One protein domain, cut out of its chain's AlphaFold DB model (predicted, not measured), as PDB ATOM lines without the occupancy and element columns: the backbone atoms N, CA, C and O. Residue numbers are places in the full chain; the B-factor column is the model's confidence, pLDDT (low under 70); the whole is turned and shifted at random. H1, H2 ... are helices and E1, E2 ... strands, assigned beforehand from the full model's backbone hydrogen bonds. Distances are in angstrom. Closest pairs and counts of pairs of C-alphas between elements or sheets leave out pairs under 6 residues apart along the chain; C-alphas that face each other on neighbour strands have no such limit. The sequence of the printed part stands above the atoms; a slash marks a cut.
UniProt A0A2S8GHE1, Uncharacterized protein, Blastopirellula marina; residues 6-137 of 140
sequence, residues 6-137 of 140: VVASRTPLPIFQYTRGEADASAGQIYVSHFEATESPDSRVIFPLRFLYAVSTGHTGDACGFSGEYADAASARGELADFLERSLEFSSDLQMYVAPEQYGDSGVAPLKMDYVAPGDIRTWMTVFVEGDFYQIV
ATOM      1  N   VAL A   6     -25.140  81.602 -24.430       89.50
ATOM      2  CA  VAL A   6     -23.796  81.647 -25.016       89.50
ATOM      3  C   VAL A   6     -23.558  83.029 -25.595       89.50
ATOM      4  O   VAL A   6     -24.216  83.430 -26.548       89.50
ATOM      5  N   VAL A   7     -22.594  83.751 -25.038       92.69
ATOM      6  CA  VAL A   7     -22.111  85.024 -25.568       92.69
ATOM      7  C   VAL A   7     -20.821  84.784 -26.341       92.69
ATOM      8  O   VAL A   7     -19.928  84.072 -25.885       92.69
ATOM      9  N   ALA A   8     -20.711  85.390 -27.517       92.69
ATOM     10  CA  ALA A   8     -19.576  85.247 -28.406       92.69
ATOM     11  C   ALA A   8     -19.016  86.610 -28.812       92.69
ATOM     12  O   ALA A   8     -19.747  87.512 -29.219       92.69
ATOM     13  N   SER A   9     -17.695  86.744 -28.758       94.38
ATOM     14  CA  SER A   9     -16.994  87.999 -29.038       94.38
ATOM     15  C   SER A   9     -15.761  87.765 -29.904       94.38
ATOM     16  O   SER A   9     -15.115  86.720 -29.819       94.38
ATOM     17  N   ARG A  10     -15.386  88.751 -30.728       91.69
ATOM     18  CA  ARG A  10     -14.107  88.718 -31.469       91.69
ATOM     19  C   ARG A  10     -12.890  89.024 -30.601       91.69
ATOM     20  O   ARG A  10     -11.764  88.749 -31.005       91.69
ATOM     21  N   THR A  11     -13.107  89.613 -29.434       91.94
ATOM     22  CA  THR A  11     -12.059  90.005 -28.488       91.94
ATOM     23  C   THR A  11     -12.363  89.430 -27.105       91.94
ATOM     24  O   THR A  11     -13.539  89.277 -26.760       91.94
ATOM     25  N   PRO A  12     -11.345  89.098 -26.294       91.88
ATOM     26  CA  PRO A  12     -11.583  88.592 -24.950       91.88
ATOM     27  C   PRO A  12     -12.394  89.578 -24.096       91.88
ATOM     28  O   PRO A  12     -12.074  90.766 -24.048       91.88
ATOM     29  N   LEU A  13     -13.426  89.076 -23.415       91.88
ATOM     30  CA  LEU A  13     -14.307  89.852 -22.542       91.88
ATOM     31  C   LEU A  13     -13.814  89.877 -21.081       91.88
ATOM     32  O   LEU A  13     -13.160  88.929 -20.629       91.88
ATOM     33  N   PRO A  14     -14.148  90.928 -20.309       86.38
ATOM     34  CA  PRO A  14     -13.701  91.103 -18.927       86.38
ATOM     35  C   PRO A  14     -14.525  90.266 -17.926       86.38
ATOM     36  O   PRO A  14     -15.260  90.799 -17.099       86.38
ATOM     37  N   ILE A  15     -14.392  88.938 -17.963       87.19
ATOM     38  CA  ILE A  15     -15.253  88.030 -17.177       87.19
ATOM     39  C   ILE A  15     -14.838  87.836 -15.710       87.19
ATOM     40  O   ILE A  15     -15.574  87.214 -14.955       87.19
ATOM     41  N   PHE A  16     -13.682  88.354 -15.276       81.62
ATOM     42  CA  PHE A  16     -13.113  88.073 -13.944       81.62
ATOM     43  C   PHE A  16     -14.029  88.441 -12.766       81.62
ATOM     44  O   PHE A  16     -13.935  87.827 -11.711       81.62
ATOM     45  N   GLN A  17     -14.910  89.430 -12.930       79.75
ATOM     46  CA  GLN A  17     -15.873  89.827 -11.889       79.75
ATOM     47  C   GLN A  17     -17.114  88.924 -11.843       79.75
ATOM     48  O   GLN A  17     -17.871  88.984 -10.884       79.75
ATOM     49  N   TYR A  18     -17.291  88.082 -12.860       80.38
ATOM     50  CA  TYR A  18     -18.417  87.170 -13.027       80.38
ATOM     51  C   TYR A  18     -17.988  85.698 -12.918       80.38
ATOM     52  O   TYR A  18     -18.773  84.793 -13.181       80.38
ATOM     53  N   THR A  19     -16.738  85.414 -12.542       75.38
ATOM     54  CA  THR A  19     -16.322  84.035 -12.262       75.38
ATOM     55  C   THR A  19     -16.952  83.565 -10.959       75.38
ATOM     56  O   THR A  19     -16.974  84.308  -9.979       75.38
ATOM     57  N   ARG A  20     -17.425  82.316 -10.921       67.00
ATOM     58  CA  ARG A  20     -18.034  81.735  -9.722       67.00
ATOM     59  C   ARG A  20     -17.044  81.730  -8.552       67.00
ATOM     60  O   ARG A  20     -16.101  80.945  -8.545       67.00
ATOM     61  N   GLY A  21     -17.266  82.602  -7.570       59.66
ATOM     62  CA  GLY A  21     -16.592  82.541  -6.276       59.66
ATOM     63  C   GLY A  21     -17.203  81.444  -5.400       59.66
ATOM     64  O   GLY A  21     -18.402  81.183  -5.479       59.66
ATOM     65  N   GLU A  22     -16.403  80.802  -4.547       51.00
ATOM     66  CA  GLU A  22     -16.856  79.703  -3.673       51.00
ATOM     67  C   GLU A  22     -17.857  80.138  -2.574       51.00
ATOM     68  O   GLU A  22     -18.412  79.274  -1.898       51.00
ATOM     69  N   ALA A  23     -18.107  81.443  -2.383       47.22
ATOM     70  CA  ALA A  23     -18.733  81.973  -1.163       47.22
ATOM     71  C   ALA A  23     -20.103  82.672  -1.308       47.22
ATOM     72  O   ALA A  23     -20.756  82.852  -0.288       47.22
ATOM     73  N   ASP A  24     -20.578  83.029  -2.504       52.12
ATOM     74  CA  ASP A  24     -21.870  83.719  -2.658       52.12
ATOM     75  C   ASP A  24     -22.546  83.301  -3.966       52.12
ATOM     76  O   ASP A  24     -22.187  83.751  -5.053       52.12
ATOM     77  N   ALA A  25     -23.526  82.405  -3.855       55.03
ATOM     78  CA  ALA A  25     -24.553  82.205  -4.870       55.03
ATOM     79  C   ALA A  25     -25.827  82.867  -4.372       55.03
ATOM     80  O   ALA A  25     -26.771  82.202  -3.942       55.03
ATOM     81  N   SER A  26     -25.809  84.199  -4.353       63.53
ATOM     82  CA  SER A  26     -27.026  84.945  -4.062       63.53
ATOM     83  C   SER A  26     -27.995  84.800  -5.234       63.53
ATOM     84  O   SER A  26     -27.601  84.682  -6.400       63.53
ATOM     85  N   ALA A  27     -29.285  84.727  -4.915       62.69
ATOM     86  CA  ALA A  27     -30.312  84.621  -5.931       62.69
ATOM     87  C   ALA A  27     -30.294  85.902  -6.783       62.69
ATOM     88  O   ALA A  27     -30.356  87.004  -6.245       62.69
ATOM     89  N   GLY A  28     -30.127  85.752  -8.100       65.75
ATOM     90  CA  GLY A  28     -30.028  86.877  -9.033       65.75
ATOM     91  C   GLY A  28     -28.623  87.231  -9.525       65.75
ATOM     92  O   GLY A  28     -28.528  88.060 -10.424       65.75
ATOM     93  N   GLN A  29     -27.564  86.589  -9.016       83.50
ATOM     94  CA  GLN A  29     -26.220  86.731  -9.589       83.50
ATOM     95  C   GLN A  29     -26.044  85.915 -10.870       83.50
ATOM     96  O   GLN A  29     -26.609  84.821 -10.988       83.50
ATOM     97  N   ILE A  30     -25.226  86.403 -11.802       86.56
ATOM     98  CA  ILE A  30     -24.773  85.622 -12.959       86.56
ATOM     99  C   ILE A  30     -23.343  85.117 -12.780       86.56
ATOM    100  O   ILE A  30     -22.504  85.732 -12.125       86.56
ATOM    101  N   TYR A  31     -23.047  84.011 -13.451       87.06
ATOM    102  CA  TYR A  31     -21.706  83.482 -13.607       87.06
ATOM    103  C   TYR A  31     -21.365  83.351 -15.077       87.06
ATOM    104  O   TYR A  31     -22.173  82.863 -15.864       87.06
ATOM    105  N   VAL A  32     -20.149  83.751 -15.428       87.94
ATOM    106  CA  VAL A  32     -19.637  83.684 -16.790       87.94
ATOM    107  C   VAL A  32     -18.397  82.804 -16.812       87.94
ATOM    108  O   VAL A  32     -17.416  83.070 -16.111       87.94
ATOM    109  N   SER A  33     -18.424  81.758 -17.630       85.69
ATOM    110  CA  SER A  33     -17.280  80.880 -17.865       85.69
ATOM    111  C   SER A  33     -16.867  80.927 -19.329       85.69
ATOM    112  O   SER A  33     -17.690  80.845 -20.236       85.69
ATOM    113  N   HIS A  34     -15.565  81.072 -19.565       86.38
ATOM    114  CA  HIS A  34     -14.999  80.906 -20.898       86.38
ATOM    115  C   HIS A  34     -14.863  79.414 -21.217       86.38
ATOM    116  O   HIS A  34     -14.412  78.652 -20.360       86.38
ATOM    117  N   PHE A  35     -15.183  79.015 -22.445       80.81
ATOM    118  CA  PHE A  35     -14.925  77.662 -22.940       80.81
ATOM    119  C   PHE A  35     -14.399  77.703 -24.377       80.81
ATOM    120  O   PHE A  35     -14.638  78.660 -25.119       80.81
ATOM    121  N   GLU A  36     -13.630  76.690 -24.774       68.88
ATOM    122  CA  GLU A  36     -12.953  76.712 -26.067       68.88
ATOM    123  C   GLU A  36     -13.907  76.339 -27.214       68.88
ATOM    124  O   GLU A  36     -14.537  75.283 -27.231       68.88
ATOM    125  N   ALA A  37     -13.974  77.190 -28.244       60.94
ATOM    126  CA  ALA A  37     -14.798  76.957 -29.437       60.94
ATOM    127  C   ALA A  37     -14.430  75.672 -30.207       60.94
ATOM    128  O   ALA A  37     -15.226  75.151 -30.987       60.94
ATOM    129  N   THR A  38     -13.219  75.153 -30.003       57.62
ATOM    130  CA  THR A  38     -12.713  73.908 -30.592       57.62
ATOM    131  C   THR A  38     -13.431  72.667 -30.074       57.62
ATOM    132  O   THR A  38     -13.406  71.650 -30.772       57.62
ATOM    133  N   GLU A  39     -14.093  72.741 -28.920       64.06
ATOM    134  CA  GLU A  39     -14.678  71.587 -28.229       64.06
ATOM    135  C   GLU A  39     -16.087  71.217 -28.727       64.06
ATOM    136  O   GLU A  39     -16.541  70.104 -28.481       64.06
ATOM    137  N   SER A  40     -16.757  72.098 -29.483       71.81
ATOM    138  CA  SER A  40     -18.161  71.931 -29.894       71.81
ATOM    139  C   SER A  40     -18.359  72.122 -31.414       71.81
ATOM    140  O   SER A  40     -17.959  73.157 -31.961       71.81
ATOM    141  N   PRO A  41     -18.954  71.149 -32.135       75.44
ATOM    142  CA  PRO A  41     -19.470  71.338 -33.493       75.44
ATOM    143  C   PRO A  41     -20.339  72.590 -33.670       75.44
ATOM    144  O   PRO A  41     -20.095  73.360 -34.602       75.44
ATOM    145  N   ASP A  42     -21.284  72.834 -32.756       78.06
ATOM    146  CA  ASP A  42     -22.170  74.006 -32.799       78.06
ATOM    147  C   ASP A  42     -21.359  75.312 -32.770       78.06
ATOM    148  O   ASP A  42     -21.570  76.200 -33.594       78.06
ATOM    149  N   SER A  43     -20.340  75.401 -31.912       78.62
ATOM    150  CA  SER A  43     -19.448  76.562 -31.818       78.62
ATOM    151  C   SER A  43     -18.743  76.884 -33.129       78.62
ATOM    152  O   SER A  43     -18.590  78.052 -33.485       78.62
ATOM    153  N   ARG A  44     -18.325  75.860 -33.878       78.38
ATOM    154  CA  ARG A  44     -17.631  76.047 -35.160       78.38
ATOM    155  C   ARG A  44     -18.561  76.560 -36.255       78.38
ATOM    156  O   ARG A  44     -18.088  77.232 -37.169       78.38
ATOM    157  N   VAL A  45     -19.849  76.227 -36.178       81.25
ATOM    158  CA  VAL A  45     -20.863  76.622 -37.164       81.25
ATOM    159  C   VAL A  45     -21.467  77.981 -36.817       81.25
ATOM    160  O   VAL A  45     -21.563  78.845 -37.684       81.25
ATOM    161  N   ILE A  46     -21.848  78.175 -35.556       83.69
ATOM    162  CA  ILE A  46     -22.584  79.349 -35.080       83.69
ATOM    163  C   ILE A  46     -21.633  80.526 -34.828       83.69
ATOM    164  O   ILE A  46     -21.924  81.658 -35.212       83.69
ATOM    165  N   PHE A  47     -20.469  80.263 -34.227       86.38
ATOM    166  CA  PHE A  47     -19.529  81.293 -33.784       86.38
ATOM    167  C   PHE A  47     -18.091  81.039 -34.260       86.38
ATOM    168  O   PHE A  47     -17.160  80.961 -33.447       86.38
ATOM    169  N   PRO A  48     -17.858  80.932 -35.580       79.56
ATOM    170  CA  PRO A  48     -16.522  80.681 -36.091       79.56
ATOM    171  C   PRO A  48     -15.557  81.792 -35.655       79.56
ATOM    172  O   PRO A  48     -15.818  82.977 -35.867       79.56
ATOM    173  N   LEU A  49     -14.412  81.390 -35.092       84.31
ATOM    174  CA  LEU A  49     -13.299  82.276 -34.714       84.31
ATOM    175  C   LEU A  49     -13.630  83.305 -33.615       84.31
ATOM    176  O   LEU A  49     -13.017  84.372 -33.570       84.31
ATOM    177  N   ARG A  50     -14.583  82.999 -32.728       89.44
ATOM    178  CA  ARG A  50     -14.929  83.845 -31.577       89.44
ATOM    179  C   ARG A  50     -14.514  83.212 -30.252       89.44
ATOM    180  O   ARG A  50     -14.452  81.991 -30.123       89.44
ATOM    181  N   PHE A  51     -14.274  84.064 -29.262       91.19
ATOM    182  CA  PHE A  51     -14.219  83.675 -27.857       91.19
ATOM    183  C   PHE A  51     -15.638  83.432 -27.361       91.19
ATOM    184  O   PHE A  51     -16.519  84.244 -27.654       91.19
ATOM    185  N   LEU A  52     -15.846  82.340 -26.626       90.62
ATOM    186  CA  LEU A  52     -17.169  81.908 -26.186       90.62
ATOM    187  C   LEU A  52     -17.280  81.924 -24.672       90.62
ATOM    188  O   LEU A  52     -16.348  81.558 -23.952       90.62
ATOM    189  N   TYR A  53     -18.450  82.342 -24.219       89.69
ATOM    190  CA  TYR A  53     -18.755  82.566 -22.823       89.69
ATOM    191  C   TYR A  53     -20.124  81.980 -22.513       89.69
ATOM    192  O   TYR A  53     -21.121  82.417 -23.078       89.69
ATOM    193  N   ALA A  54     -20.180  80.997 -21.623       87.75
ATOM    194  CA  ALA A  54     -21.437  80.507 -21.079       87.75
ATOM    195  C   ALA A  54     -21.846  81.407 -19.909       87.75
ATOM    196  O   ALA A  54     -21.037  81.667 -19.018       87.75
ATOM    197  N   VAL A  55     -23.088  81.885 -19.928       88.38
ATOM    198  CA  VAL A  55     -23.671  82.749 -18.904       88.38
ATOM    199  C   VAL A  55     -24.801  82.012 -18.197       88.38
ATOM    200  O   VAL A  55     -25.825  81.669 -18.789       88.38
ATOM    201  N   SER A  56     -24.604  81.797 -16.908       83.75
ATOM    202  CA  SER A  56     -25.465  81.024 -16.020       83.75
ATOM    203  C   SER A  56     -26.022  81.913 -14.920       83.75
ATOM    204  O   SER A  56     -25.339  82.822 -14.463       83.75
ATOM    205  N   THR A  57     -27.219  81.624 -14.417       80.44
ATOM    206  CA  THR A  57     -27.708  82.255 -13.177       80.44
ATOM    207  C   THR A  57     -27.289  81.445 -11.954       80.44
ATOM    208  O   THR A  57     -27.225  80.218 -12.007       80.44
ATOM    209  N   GLY A  58     -27.038  82.095 -10.819       68.75
ATOM    210  CA  GLY A  58     -26.545  81.415  -9.622       68.75
ATOM    211  C   GLY A  58     -27.561  80.515  -8.924       68.75
ATOM    212  O   GLY A  58     -27.165  79.566  -8.251       68.75
ATOM    213  N   HIS A  59     -28.861  80.761  -9.124       65.56
ATOM    214  CA  HIS A  59     -29.930  79.965  -8.514       65.56
ATOM    215  C   HIS A  59     -30.299  78.722  -9.333       65.56
ATOM    216  O   HIS A  59     -30.502  77.650  -8.768       65.56
ATOM    217  N   THR A  60     -30.388  78.857 -10.661       61.78
ATOM    218  CA  THR A  60     -30.854  77.769 -11.542       61.78
ATOM    219  C   THR A  60     -29.740  77.133 -12.367       61.78
ATOM    220  O   THR A  60     -29.945  76.056 -12.909       61.78
ATOM    221  N   GLY A  61     -28.565  77.768 -12.440       60.00
ATOM    222  CA  GLY A  61     -27.433  77.328 -13.254       60.00
ATOM    223  C   GLY A  61     -27.506  77.764 -14.718       60.00
ATOM    224  O   GLY A  61     -26.503  77.658 -15.412       60.00
ATOM    225  N   ASP A  62     -28.636  78.306 -15.181       65.56
ATOM    226  CA  ASP A  62     -28.974  78.340 -16.608       65.56
ATOM    227  C   ASP A  62     -29.924  79.502 -16.983       65.56
ATOM    228  O   ASP A  62     -30.346  80.282 -16.120       65.56
ATOM    229  N   ALA A  63     -30.296  79.606 -18.267       63.88
ATOM    230  CA  ALA A  63     -31.073  80.700 -18.850       63.88
ATOM    231  C   ALA A  63     -32.511  80.807 -18.333       63.88
ATOM    232  O   ALA A  63     -33.100  81.889 -18.347       63.88
ATOM    233  N   CYS A  64     -33.072  79.718 -17.805       67.88
ATOM    234  CA  CYS A  64     -34.367  79.763 -17.123       67.88
ATOM    235  C   CYS A  64     -34.378  80.774 -15.973       67.88
ATOM    236  O   CYS A  64     -35.414  81.379 -15.707       67.88
ATOM    237  N   GLY A  65     -33.229  81.001 -15.327       68.50
ATOM    238  CA  GLY A  65     -33.114  81.990 -14.263       68.50
ATOM    239  C   GLY A  65     -33.249  83.440 -14.729       68.50
ATOM    240  O   GLY A  65     -33.351  84.314 -13.880       68.50
ATOM    241  N   PHE A  66     -33.281  83.717 -16.038       78.50
ATOM    242  CA  PHE A  66     -33.574  85.049 -16.576       78.50
ATOM    243  C   PHE A  66     -35.062  85.264 -16.878       78.50
ATOM    244  O   PHE A  66     -35.440  86.367 -17.265       78.50
ATOM    245  N   SER A  67     -35.922  84.250 -16.744       79.31
ATOM    246  CA  SER A  67     -37.325  84.315 -17.185       79.31
ATOM    247  C   SER A  67     -38.298  84.521 -16.027       79.31
ATOM    248  O   SER A  67     -38.166  83.880 -14.992       79.31
ATOM    249  N   GLY A  68     -39.329  85.344 -16.225       76.00
ATOM    250  CA  GLY A  68     -40.399  85.577 -15.251       76.00
ATOM    251  C   GLY A  68     -40.272  86.872 -14.440       76.00
ATOM    252  O   GLY A  68     -39.312  87.636 -14.568       76.00
ATOM    253  N   GLU A  69     -41.291  87.128 -13.616       78.06
ATOM    254  CA  GLU A  69     -41.498  88.399 -12.895       78.06
ATOM    255  C   GLU A  69     -40.947  88.412 -11.459       78.06
ATOM    256  O   GLU A  69     -41.092  89.397 -10.738       78.06
ATOM    257  N   TYR A  70     -40.322  87.325 -11.012       82.12
ATOM    258  CA  TYR A  70     -39.753  87.253  -9.668       82.12
ATOM    259  C   TYR A  70     -38.453  88.067  -9.567       82.12
ATOM    260  O   TYR A  70     -37.720  88.230 -10.545       82.12
ATOM    261  N   ALA A  71     -38.181  88.586  -8.365       84.69
ATOM    262  CA  ALA A  71     -37.088  89.526  -8.106       84.69
ATOM    263  C   ALA A  71     -35.720  88.997  -8.570       84.69
ATOM    264  O   ALA A  71     -34.945  89.745  -9.160       84.69
ATOM    265  N   ASP A  72     -35.465  87.702  -8.387       83.56
ATOM    266  CA  ASP A  72     -34.186  87.091  -8.756       83.56
ATOM    267  C   ASP A  72     -33.977  87.070 -10.275       83.56
ATOM    268  O   ASP A  72     -32.873  87.339 -10.740       83.56
ATOM    269  N   ALA A  73     -35.031  86.828 -11.065       84.25
ATOM    270  CA  ALA A  73     -34.932  86.892 -12.522       84.25
ATOM    271  C   ALA A  73     -34.729  88.325 -13.015       84.25
ATOM    272  O   ALA A  73     -33.945  88.556 -13.935       84.25
ATOM    273  N   ALA A  74     -35.385  89.303 -12.383       87.56
ATOM    274  CA  ALA A  74     -35.141  90.714 -12.676       87.56
ATOM    275  C   ALA A  74     -33.694  91.120 -12.352       87.56
ATOM    276  O   ALA A  74     -33.056  91.793 -13.159       87.56
ATOM    277  N   SER A  75     -33.158  90.659 -11.218       88.50
ATOM    278  CA  SER A  75     -31.761  90.883 -10.836       88.50
ATOM    279  C   SER A  75     -30.791  90.231 -11.825       88.50
ATOM    280  O   SER A  75     -29.878  90.897 -12.302       88.50
ATOM    281  N   ALA A  76     -31.036  88.976 -12.218       87.56
ATOM    282  CA  ALA A  76     -30.186  88.260 -13.168       87.56
ATOM    283  C   ALA A  76     -30.162  88.928 -14.549       87.56
ATOM    284  O   ALA A  76     -29.106  89.023 -15.173       87.56
ATOM    285  N   ARG A  77     -31.308  89.432 -15.027       90.00
ATOM    286  CA  ARG A  77     -31.369  90.232 -16.262       90.00
ATOM    287  C   ARG A  77     -30.621  91.554 -16.127       90.00
ATOM    288  O   ARG A  77     -29.962  91.963 -17.077       90.00
ATOM    289  N   GLY A  78     -30.708  92.199 -14.963       91.25
ATOM    290  CA  GLY A  78     -29.930  93.394 -14.639       91.25
ATOM    291  C   GLY A  78     -28.428  93.140 -14.746       91.25
ATOM    292  O   GLY A  78     -27.741  93.836 -15.487       91.25
ATOM    293  N   GLU A  79     -27.937  92.087 -14.095       91.06
ATOM    294  CA  GLU A  79     -26.518  91.729 -14.145       91.06
ATOM    295  C   GLU A  79     -26.051  91.298 -15.540       91.06
ATOM    296  O   GLU A  79     -24.946  91.657 -15.954       91.06
ATOM    297  N   LEU A  80     -26.882  90.558 -16.284       91.75
ATOM    298  CA  LEU A  80     -26.598  90.204 -17.677       91.75
ATOM    299  C   LEU A  80     -26.441  91.458 -18.534       91.75
ATOM    300  O   LEU A  80     -25.491  91.562 -19.306       91.75
ATOM    301  N   ALA A  81     -27.349  92.417 -18.388       94.00
ATOM    302  CA  ALA A  81     -27.290  93.655 -19.137       94.00
ATOM    303  C   ALA A  81     -26.042  94.484 -18.779       94.00
ATOM    304  O   ALA A  81     -25.325  94.914 -19.681       94.00
ATOM    305  N   ASP A  82     -25.702  94.606 -17.492       94.19
ATOM    306  CA  ASP A  82     -24.476  95.284 -17.046       94.19
ATOM    307  C   ASP A  82     -23.207  94.605 -17.603       94.19
ATOM    308  O   ASP A  82     -22.250  95.273 -18.011       94.19
ATOM    309  N   PHE A  83     -23.192  93.268 -17.656       93.94
ATOM    310  CA  PHE A  83     -22.107  92.504 -18.275       93.94
ATOM    311  C   PHE A  83     -21.982  92.798 -19.776       93.94
ATOM    312  O   PHE A  83     -20.869  92.998 -20.278       93.94
ATOM    313  N   LEU A  84     -23.104  92.834 -20.495       94.81
ATOM    314  CA  LEU A  84     -23.132  93.092 -21.933       94.81
ATOM    315  C   LEU A  84     -22.724  94.534 -22.264       94.81
ATOM    316  O   LEU A  84     -21.922  94.726 -23.175       94.81
ATOM    317  N   GLU A  85     -23.172  95.532 -21.498       94.75
ATOM    318  CA  GLU A  85     -22.745  96.933 -21.652       94.75
ATOM    319  C   GLU A  85     -21.236  97.080 -21.529       94.75
ATOM    320  O   GLU A  85     -20.579  97.610 -22.427       94.75
ATOM    321  N   ARG A  86     -20.668  96.535 -20.450       93.56
ATOM    322  CA  ARG A  86     -19.218  96.545 -20.247       93.56
ATOM    323  C   ARG A  86     -18.507  95.816 -21.374       93.56
ATOM    324  O   ARG A  86     -17.488  96.286 -21.860       93.56
ATOM    325  N   SER A  87     -19.042  94.687 -21.830       94.56
ATOM    326  CA  SER A  87     -18.468  93.917 -22.938       94.56
ATOM    327  C   SER A  87     -18.435  94.708 -24.252       94.56
ATOM    328  O   SER A  87     -17.456  94.605 -24.996       94.56
ATOM    329  N   LEU A  88     -19.436  95.557 -24.512       94.50
ATOM    330  CA  LEU A  88     -19.493  96.442 -25.685       94.50
ATOM    331  C   LEU A  88     -18.432  97.561 -25.680       94.50
ATOM    332  O   LEU A  88     -18.201  98.201 -26.716       94.50
ATOM    333  N   GLU A  89     -17.766  97.811 -24.551       92.62
ATOM    334  CA  GLU A  89     -16.581  98.678 -24.487       92.62
ATOM    335  C   GLU A  89     -15.342  97.996 -25.094       92.62
ATOM    336  O   GLU A  89     -14.465  98.672 -25.633       92.62
ATOM    337  N   PHE A  90     -15.289  96.657 -25.067       90.44
ATOM    338  CA  PHE A  90     -14.162  95.846 -25.554       90.44
ATOM    339  C   PHE A  90     -14.410  95.226 -26.930       90.44
ATOM    340  O   PHE A  90     -13.457  94.960 -27.671       90.44
ATOM    341  N   SER A  91     -15.672  94.962 -27.278       91.81
ATOM    342  CA  SER A  91     -16.050  94.391 -28.568       91.81
ATOM    343  C   SER A  91     -17.341  94.994 -29.095       91.81
ATOM    344  O   SER A  91     -18.398  94.827 -28.503       91.81
ATOM    345  N   SER A  92     -17.279  95.635 -30.262       89.12
ATOM    346  CA  SER A  92     -18.483  96.073 -30.982       89.12
ATOM    347  C   SER A  92     -19.198  94.925 -31.701       89.12
ATOM    348  O   SER A  92     -20.279  95.125 -32.242       89.12
ATOM    349  N   ASP A  93     -18.568  93.751 -31.777       91.88
ATOM    350  CA  ASP A  93     -19.093  92.564 -32.442       91.88
ATOM    351  C   ASP A  93     -19.373  91.481 -31.392       91.88
ATOM    352  O   ASP A  93     -18.613  90.519 -31.235       91.88
ATOM    353  N   LEU A  94     -20.454  91.700 -30.643       94.81
ATOM    354  CA  LEU A  94     -20.912  90.850 -29.552       94.81
ATOM    355  C   LEU A  94     -22.212  90.148 -29.953       94.81
ATOM    356  O   LEU A  94     -23.186  90.799 -30.319       94.81
ATOM    357  N   GLN A  95     -22.226  88.823 -29.901       93.75
ATOM    358  CA  GLN A  95     -23.382  88.013 -30.276       93.75
ATOM    359  C   GLN A  95     -23.830  87.167 -29.089       93.75
ATOM    360  O   GLN A  95     -23.003  86.774 -28.269       93.75
ATOM    361  N   MET A  96     -25.122  86.885 -28.993       92.38
ATOM    362  CA  MET A  96     -25.698  86.058 -27.938       92.38
ATOM    363  C   MET A  96     -26.627  85.018 -28.550       92.38
ATOM    364  O   MET A  96     -27.448  85.344 -29.399       92.38
ATOM    365  N   TYR A  97     -26.504  83.775 -28.105       88.94
ATOM    366  CA  TYR A  97     -27.338  82.659 -28.522       88.94
ATOM    367  C   TYR A  97     -28.003  82.021 -27.308       88.94
ATOM    368  O   TYR A  97     -27.339  81.698 -26.317       88.94
ATOM    369  N   VAL A  98     -29.315  81.825 -27.394       85.50
ATOM    370  CA  VAL A  98     -30.082  81.062 -26.412       85.50
ATOM    371  C   VAL A  98     -29.997  79.593 -26.807       85.50
ATOM    372  O   VAL A  98     -30.754  79.107 -27.646       85.50
ATOM    373  N   ALA A  99     -29.014  78.891 -26.254       78.75
ATOM    374  CA  ALA A  99     -28.721  77.526 -26.664       78.75
ATOM    375  C   ALA A  99     -29.801  76.512 -26.226       78.75
ATOM    376  O   ALA A  99     -30.404  76.683 -25.163       78.75
ATOM    377  N   PRO A 100     -30.012  75.438 -27.012       71.94
ATOM    378  CA  PRO A 100     -30.870  74.320 -26.629       71.94
ATOM    379  C   PRO A 100     -30.230  73.439 -25.559       71.94
ATOM    380  O   PRO A 100     -29.012  73.492 -25.376       71.94
ATOM    381  N   GLU A 101     -31.047  72.550 -24.969       65.81
ATOM    382  CA  GLU A 101     -30.694  71.182 -24.535       65.81
ATOM    383  C   GLU A 101     -29.229  70.850 -24.154       65.81
ATOM    384  O   GLU A 101     -28.834  70.433 -23.064       65.81
ATOM    385  N   GLN A 102     -28.425  70.859 -25.210       66.06
ATOM    386  CA  GLN A 102     -27.067  70.371 -25.287       66.06
ATOM    387  C   GLN A 102     -26.346  71.259 -26.300       66.06
ATOM    388  O   GLN A 102     -26.322  70.962 -27.494       66.06
ATOM    389  N   TYR A 103     -25.781  72.374 -25.838       71.00
ATOM    390  CA  TYR A 103     -24.887  73.175 -26.669       71.00
ATOM    391  C   TYR A 103     -23.615  72.371 -26.944       71.00
ATOM    392  O   TYR A 103     -22.853  72.074 -26.023       71.00
ATOM    393  N   GLY A 104     -23.385  71.983 -28.195       66.38
ATOM    394  CA  GLY A 104     -22.290  71.075 -28.517       66.38
ATOM    395  C   GLY A 104     -22.536  70.285 -29.783       66.38
ATOM    396  O   GLY A 104     -21.718  70.331 -30.691       66.38
ATOM    397  N   ASP A 105     -23.664  69.583 -29.837       64.44
ATOM    398  CA  ASP A 105     -23.986  68.623 -30.901       64.44
ATOM    399  C   ASP A 105     -25.460  68.726 -31.330       64.44
ATOM    400  O   ASP A 105     -26.053  67.780 -31.844       64.44
ATOM    401  N   SER A 106     -26.091  69.875 -31.062       61.47
ATOM    402  CA  SER A 106     -27.518  70.066 -31.325       61.47
ATOM    403  C   SER A 106     -27.815  70.199 -32.818       61.47
ATOM    404  O   SER A 106     -28.914  69.864 -33.261       61.47
ATOM    405  N   GLY A 107     -26.852  70.698 -33.605       58.25
ATOM    406  CA  GLY A 107     -27.021  70.934 -35.038       58.25
ATOM    407  C   GLY A 107     -28.056  72.018 -35.360       58.25
ATOM    408  O   GLY A 107     -28.418  72.190 -36.527       58.25
ATOM    409  N   VAL A 108     -28.541  72.751 -34.351       64.38
ATOM    410  CA  VAL A 108     -29.509  73.833 -34.526       64.38
ATOM    411  C   VAL A 108     -28.739  75.108 -34.841       64.38
ATOM    412  O   VAL A 108     -28.219  75.785 -33.957       64.38
ATOM    413  N   ALA A 109     -28.644  75.427 -36.129       67.75
ATOM    414  CA  ALA A 109     -28.172  76.732 -36.561       67.75
ATOM    415  C   ALA A 109     -29.258  77.788 -36.272       67.75
ATOM    416  O   ALA A 109     -30.434  77.524 -36.551       67.75
ATOM    417  N   PRO A 110     -28.890  78.981 -35.776       71.56
ATOM    418  CA  PRO A 110     -29.817  80.090 -35.625       71.56
ATOM    419  C   PRO A 110     -30.625  80.330 -36.894       71.56
ATOM    420  O   PRO A 110     -30.069  80.467 -37.986       71.56
ATOM    421  N   LEU A 111     -31.947  80.398 -36.757       67.50
ATOM    422  CA  LEU A 111     -32.837  80.612 -37.899       67.50
ATOM    423  C   LEU A 111     -32.978  82.096 -38.255       67.50
ATOM    424  O   LEU A 111     -33.309  82.424 -39.396       67.50
ATOM    425  N   LYS A 112     -32.766  82.988 -37.280       74.56
ATOM    426  CA  LYS A 112     -32.908  84.441 -37.409       74.56
ATOM    427  C   LYS A 112     -31.922  85.154 -36.496       74.56
ATOM    428  O   LYS A 112     -31.563  84.621 -35.456       74.56
ATOM    429  N   MET A 113     -31.515  86.347 -36.914       84.19
ATOM    430  CA  MET A 113     -30.717  87.263 -36.112       84.19
ATOM    431  C   MET A 113     -31.534  88.525 -35.871       84.19
ATOM    432  O   MET A 113     -31.933  89.171 -36.841       84.19
ATOM    433  N   ASP A 114     -31.723  88.872 -34.604       90.56
ATOM    434  CA  ASP A 114     -32.312  90.141 -34.180       90.56
ATOM    435  C   ASP A 114     -31.273  91.008 -33.465       90.56
ATOM    436  O   ASP A 114     -30.176  90.556 -33.132       90.56
ATOM    437  N   TYR A 115     -31.602  92.280 -33.263       92.31
ATOM    438  CA  TYR A 115     -30.758  93.227 -32.542       92.31
ATOM    439  C   TYR A 115     -31.375  93.508 -31.184       92.31
ATOM    440  O   TYR A 115     -32.584  93.712 -31.088       92.31
ATOM    441  N   VAL A 116     -30.541  93.529 -30.152       92.94
ATOM    442  CA  VAL A 116     -30.979  93.836 -28.792       92.94
ATOM    443  C   VAL A 116     -29.949  94.714 -28.104       92.94
ATOM    444  O   VAL A 116     -28.742  94.479 -28.226       92.94
ATOM    445  N   ALA A 117     -30.427  95.711 -27.372       94.50
ATOM    446  CA  ALA A 117     -29.599  96.493 -26.479       94.50
ATOM    447  C   ALA A 117     -29.704  95.968 -25.033       94.50
ATOM    448  O   ALA A 117     -30.728  95.401 -24.636       94.50
ATOM    449  N   PRO A 118     -28.664  96.132 -24.202       94.75
ATOM    450  CA  PRO A 118     -28.730  95.771 -22.790       94.75
ATOM    451  C   PRO A 118     -29.933  96.367 -22.043       94.75
ATOM    452  O   PRO A 118     -30.507  95.697 -21.181       94.75
ATOM    453  N   GLY A 119     -30.369  97.587 -22.372       93.69
ATOM    454  CA  GLY A 119     -31.588  98.187 -21.828       93.69
ATOM    455  C   GLY A 119     -32.846  97.347 -22.070       93.69
ATOM    456  O   GLY A 119     -33.640  97.166 -21.143       93.69
ATOM    457  N   ASP A 120     -32.992  96.755 -23.259       92.06
ATOM    458  CA  ASP A 120     -34.125  95.883 -23.594       92.06
ATOM    459  C   ASP A 120     -34.153  94.650 -22.686       92.06
ATOM    460  O   ASP A 120     -35.185  94.334 -22.084       92.06
ATOM    461  N   ILE A 121     -32.993  94.002 -22.518       90.69
ATOM    462  CA  ILE A 121     -32.823  92.777 -21.723       90.69
ATOM    463  C   ILE A 121     -33.298  92.972 -20.284       90.69
ATOM    464  O   ILE A 121     -33.942  92.083 -19.726       90.69
ATOM    465  N   ARG A 122     -33.060  94.145 -19.684       90.94
ATOM    466  CA  ARG A 122     -33.518  94.442 -18.312       90.94
ATOM    467  C   ARG A 122     -35.033  94.319 -18.159       90.94
ATOM    468  O   ARG A 122     -35.519  93.961 -17.085       90.94
ATOM    469  N   THR A 123     -35.778  94.588 -19.230       88.19
ATOM    470  CA  THR A 123     -37.247  94.597 -19.239       88.19
ATOM    471  C   THR A 123     -37.873  93.296 -19.743       88.19
ATOM    472  O   THR A 123     -39.085  93.110 -19.618       88.19
ATOM    473  N   TRP A 124     -37.076  92.372 -20.286       85.31
ATOM    474  CA  TRP A 124     -37.575  91.133 -20.875       85.31
ATOM    475  C   TRP A 124     -38.201  90.200 -19.840       85.31
ATOM    476  O   TRP A 124     -37.554  89.755 -18.902       85.31
ATOM    477  N   MET A 125     -39.468  89.840 -20.036       72.31
ATOM    478  CA  MET A 125     -40.165  88.916 -19.134       72.31
ATOM    479  C   MET A 125     -40.111  87.459 -19.619       72.31
ATOM    480  O   MET A 125     -40.100  86.545 -18.795       72.31
ATOM    481  N   THR A 126     -40.055  87.235 -20.939       65.31
ATOM    482  CA  THR A 126     -40.198  85.902 -21.564       65.31
ATOM    483  C   THR A 126     -39.317  85.672 -22.805       65.31
ATOM    484  O   THR A 126     -39.532  84.706 -23.526       65.31
ATOM    485  N   VAL A 127     -38.357  86.555 -23.099       64.56
ATOM    486  CA  VAL A 127     -37.755  86.674 -24.449       64.56
ATOM    487  C   VAL A 127     -36.560  85.740 -24.697       64.56
ATOM    488  O   VAL A 127     -36.073  85.648 -25.814       64.56
ATOM    489  N   PHE A 128     -36.092  84.984 -23.702       76.62
ATOM    490  CA  PHE A 128     -35.017  84.008 -23.919       76.62
ATOM    491  C   PHE A 128     -35.588  82.686 -24.444       76.62
ATOM    492  O   PHE A 128     -35.696  81.711 -23.699       76.62
ATOM    493  N   VAL A 129     -35.994  82.673 -25.717       78.12
ATOM    494  CA  VAL A 129     -36.513  81.477 -26.390       78.12
ATOM    495  C   VAL A 129     -35.353  80.694 -26.992       78.12
ATOM    496  O   VAL A 129     -34.464  81.259 -27.622       78.12
ATOM    497  N   GLU A 130     -35.351  79.380 -26.785       80.25
ATOM    498  CA  GLU A 130     -34.371  78.477 -27.388       80.25
ATOM    499  C   GLU A 130     -34.232  78.716 -28.900       80.25
ATOM    500  O   GLU A 130     -35.224  78.780 -29.629       80.25
ATOM    501  N   GLY A 131     -32.989  78.809 -29.368       80.12
ATOM    502  CA  GLY A 131     -32.661  79.034 -30.771       80.12
ATOM    503  C   GLY A 131     -32.572  80.509 -31.164       80.12
ATOM    504  O   GLY A 131     -32.094  80.804 -32.266       80.12
ATOM    505  N   ASP A 132     -32.982  81.431 -30.289       85.44
ATOM    506  CA  ASP A 132     -32.846  82.853 -30.559       85.44
ATOM    507  C   ASP A 132     -31.380  83.265 -30.614       85.44
ATOM    508  O   ASP A 132     -30.541  82.846 -29.806       85.44
ATOM    509  N   PHE A 133     -31.086  84.138 -31.569       89.31
ATOM    510  CA  PHE A 133     -29.753  84.645 -31.805       89.31
ATOM    511  C   PHE A 133     -29.793  86.149 -31.993       89.31
ATOM    512  O   PHE A 133     -30.533  86.688 -32.816       89.31
ATOM    513  N   TYR A 134     -28.951  86.821 -31.226       92.25
ATOM    514  CA  TYR A 134     -28.977  88.255 -31.075       92.25
ATOM    515  C   TYR A 134     -27.617  88.851 -31.398       92.25
ATOM    516  O   TYR A 134     -26.584  88.404 -30.893       92.25
ATOM    517  N   GLN A 135     -27.620  89.907 -32.202       94.38
ATOM    518  CA  GLN A 135     -26.532  90.866 -32.240       94.38
ATOM    519  C   GLN A 135     -26.753  91.865 -31.105       94.38
ATOM    520  O   GLN A 135     -27.740  92.602 -31.098       94.38
ATOM    521  N   ILE A 136     -25.822  91.903 -30.158       95.56
ATOM    522  CA  ILE A 136     -25.871  92.873 -29.070       95.56
ATOM    523  C   ILE A 136     -25.349  94.209 -29.600       95.56
ATOM    524  O   ILE A 136     -24.277  94.269 -30.214       95.56
ATOM    525  N   VAL A 137     -26.120  95.269 -29.380       95.56
ATOM    526  CA  VAL A 137     -25.797  96.647 -29.772       95.56
ATOM    527  C   VAL A 137     -25.833  97.561 -28.554       95.56
ATOM    528  O   VAL A 137     -26.337  97.184 -27.504       95.56
TER     529      VAL A 137
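This is residues 6 to 137 of the 140 residues of an uncharacterized protein of Blastopirellula marina (UniProt A0A2S8GHE1). What does one see first? A strongly twisted sheet of six strands has one long helix, H3, running along its strands over one face, with the short helix H4 side by side with H3. Of the other short helices, H2 is at the sheet's level and H1 only grazes the sheet. What is it made of? The printed part has 132 residues, with four named helices and six named strands in the order E1 E2 H1 E3 H2 H3 E4 E5 H4 E6; the class is mixed, helices and strands, and the mixed sheet runs E2 E3 E1 E4 E6 E5. How large is it? It is compact, with a radius of gyration of the C-alphas of 13.7 A and spans of 35 by 29 by 28 A.

How do the strands pair? E2, residues 30 to 35, E3, residues 51 to 57, E1, residues 6 to 9, E4, residues 94 to 98, and E6, residues 133 to 136, are antiparallel neighbours in turn, with N 33 and O 54 at 3.0 A, N 7 and O 53 at 2.8 A, N 8 and O 95 at 2.8 A, and N 96 and O 134 at 2.8 A, within hydrogen-bond range. E5, residues 113 to 116, is parallel to E6, with N 135 and O 114 at 2.8 A. Where are the helices? H3, residues 71 to 90, makes two layers with the sheet, a helix on one face, at a height over the sheet of 7.6 A; it lies over E1, along the strands at 2 degrees on the local plane. H4, residues 118 to 123, touches H3 at a shallow tilt of 9 degrees, opposite ways, the closest C-alphas being those of Ala 81 and Pro 118, 4.5 A apart. H2, residues 63 to 66, touches H3 with H3's residues 72 to 77 alone, the closest C-alphas being those of Phe 66 and Ala 73, 4.7 A apart; H1, residues 41 to 46, only grazes the sheet. Which units and helix backbones are there? E5, H4, E6 is a strand-helix-strand unit, two parallel neighbours with a helix between; E3, H2 H3, E4 is a split one, with E1 between its strands, and both crossovers are right-handed. Every O i to N i+4 pair is within hydrogen-bond range in H1, 14 of 16 in H3 and 1 of 2 in H4; H2 is too short for one.

Where does the first strand begin? C-alpha 6 of E1 is at (-23.796, 81.647, -25.016). Which elements are longest? H3 measures 29.5 A, from C-alpha 71 at (-37.088, 89.526, -8.106) to C-alpha 90, and E3 measures 20.0 A.

How far does it reach? The two C-alphas farthest apart, those of Ala 23 and Leu 111, are 39.4 A apart; the printed part has no cut. Which links are long, and where is confidence low? E1 to E2 and E4 to E5 are long links; pLDDT is under 70 in 32 residues, among them 20 to 28, 58 to 65 and 104 to 109.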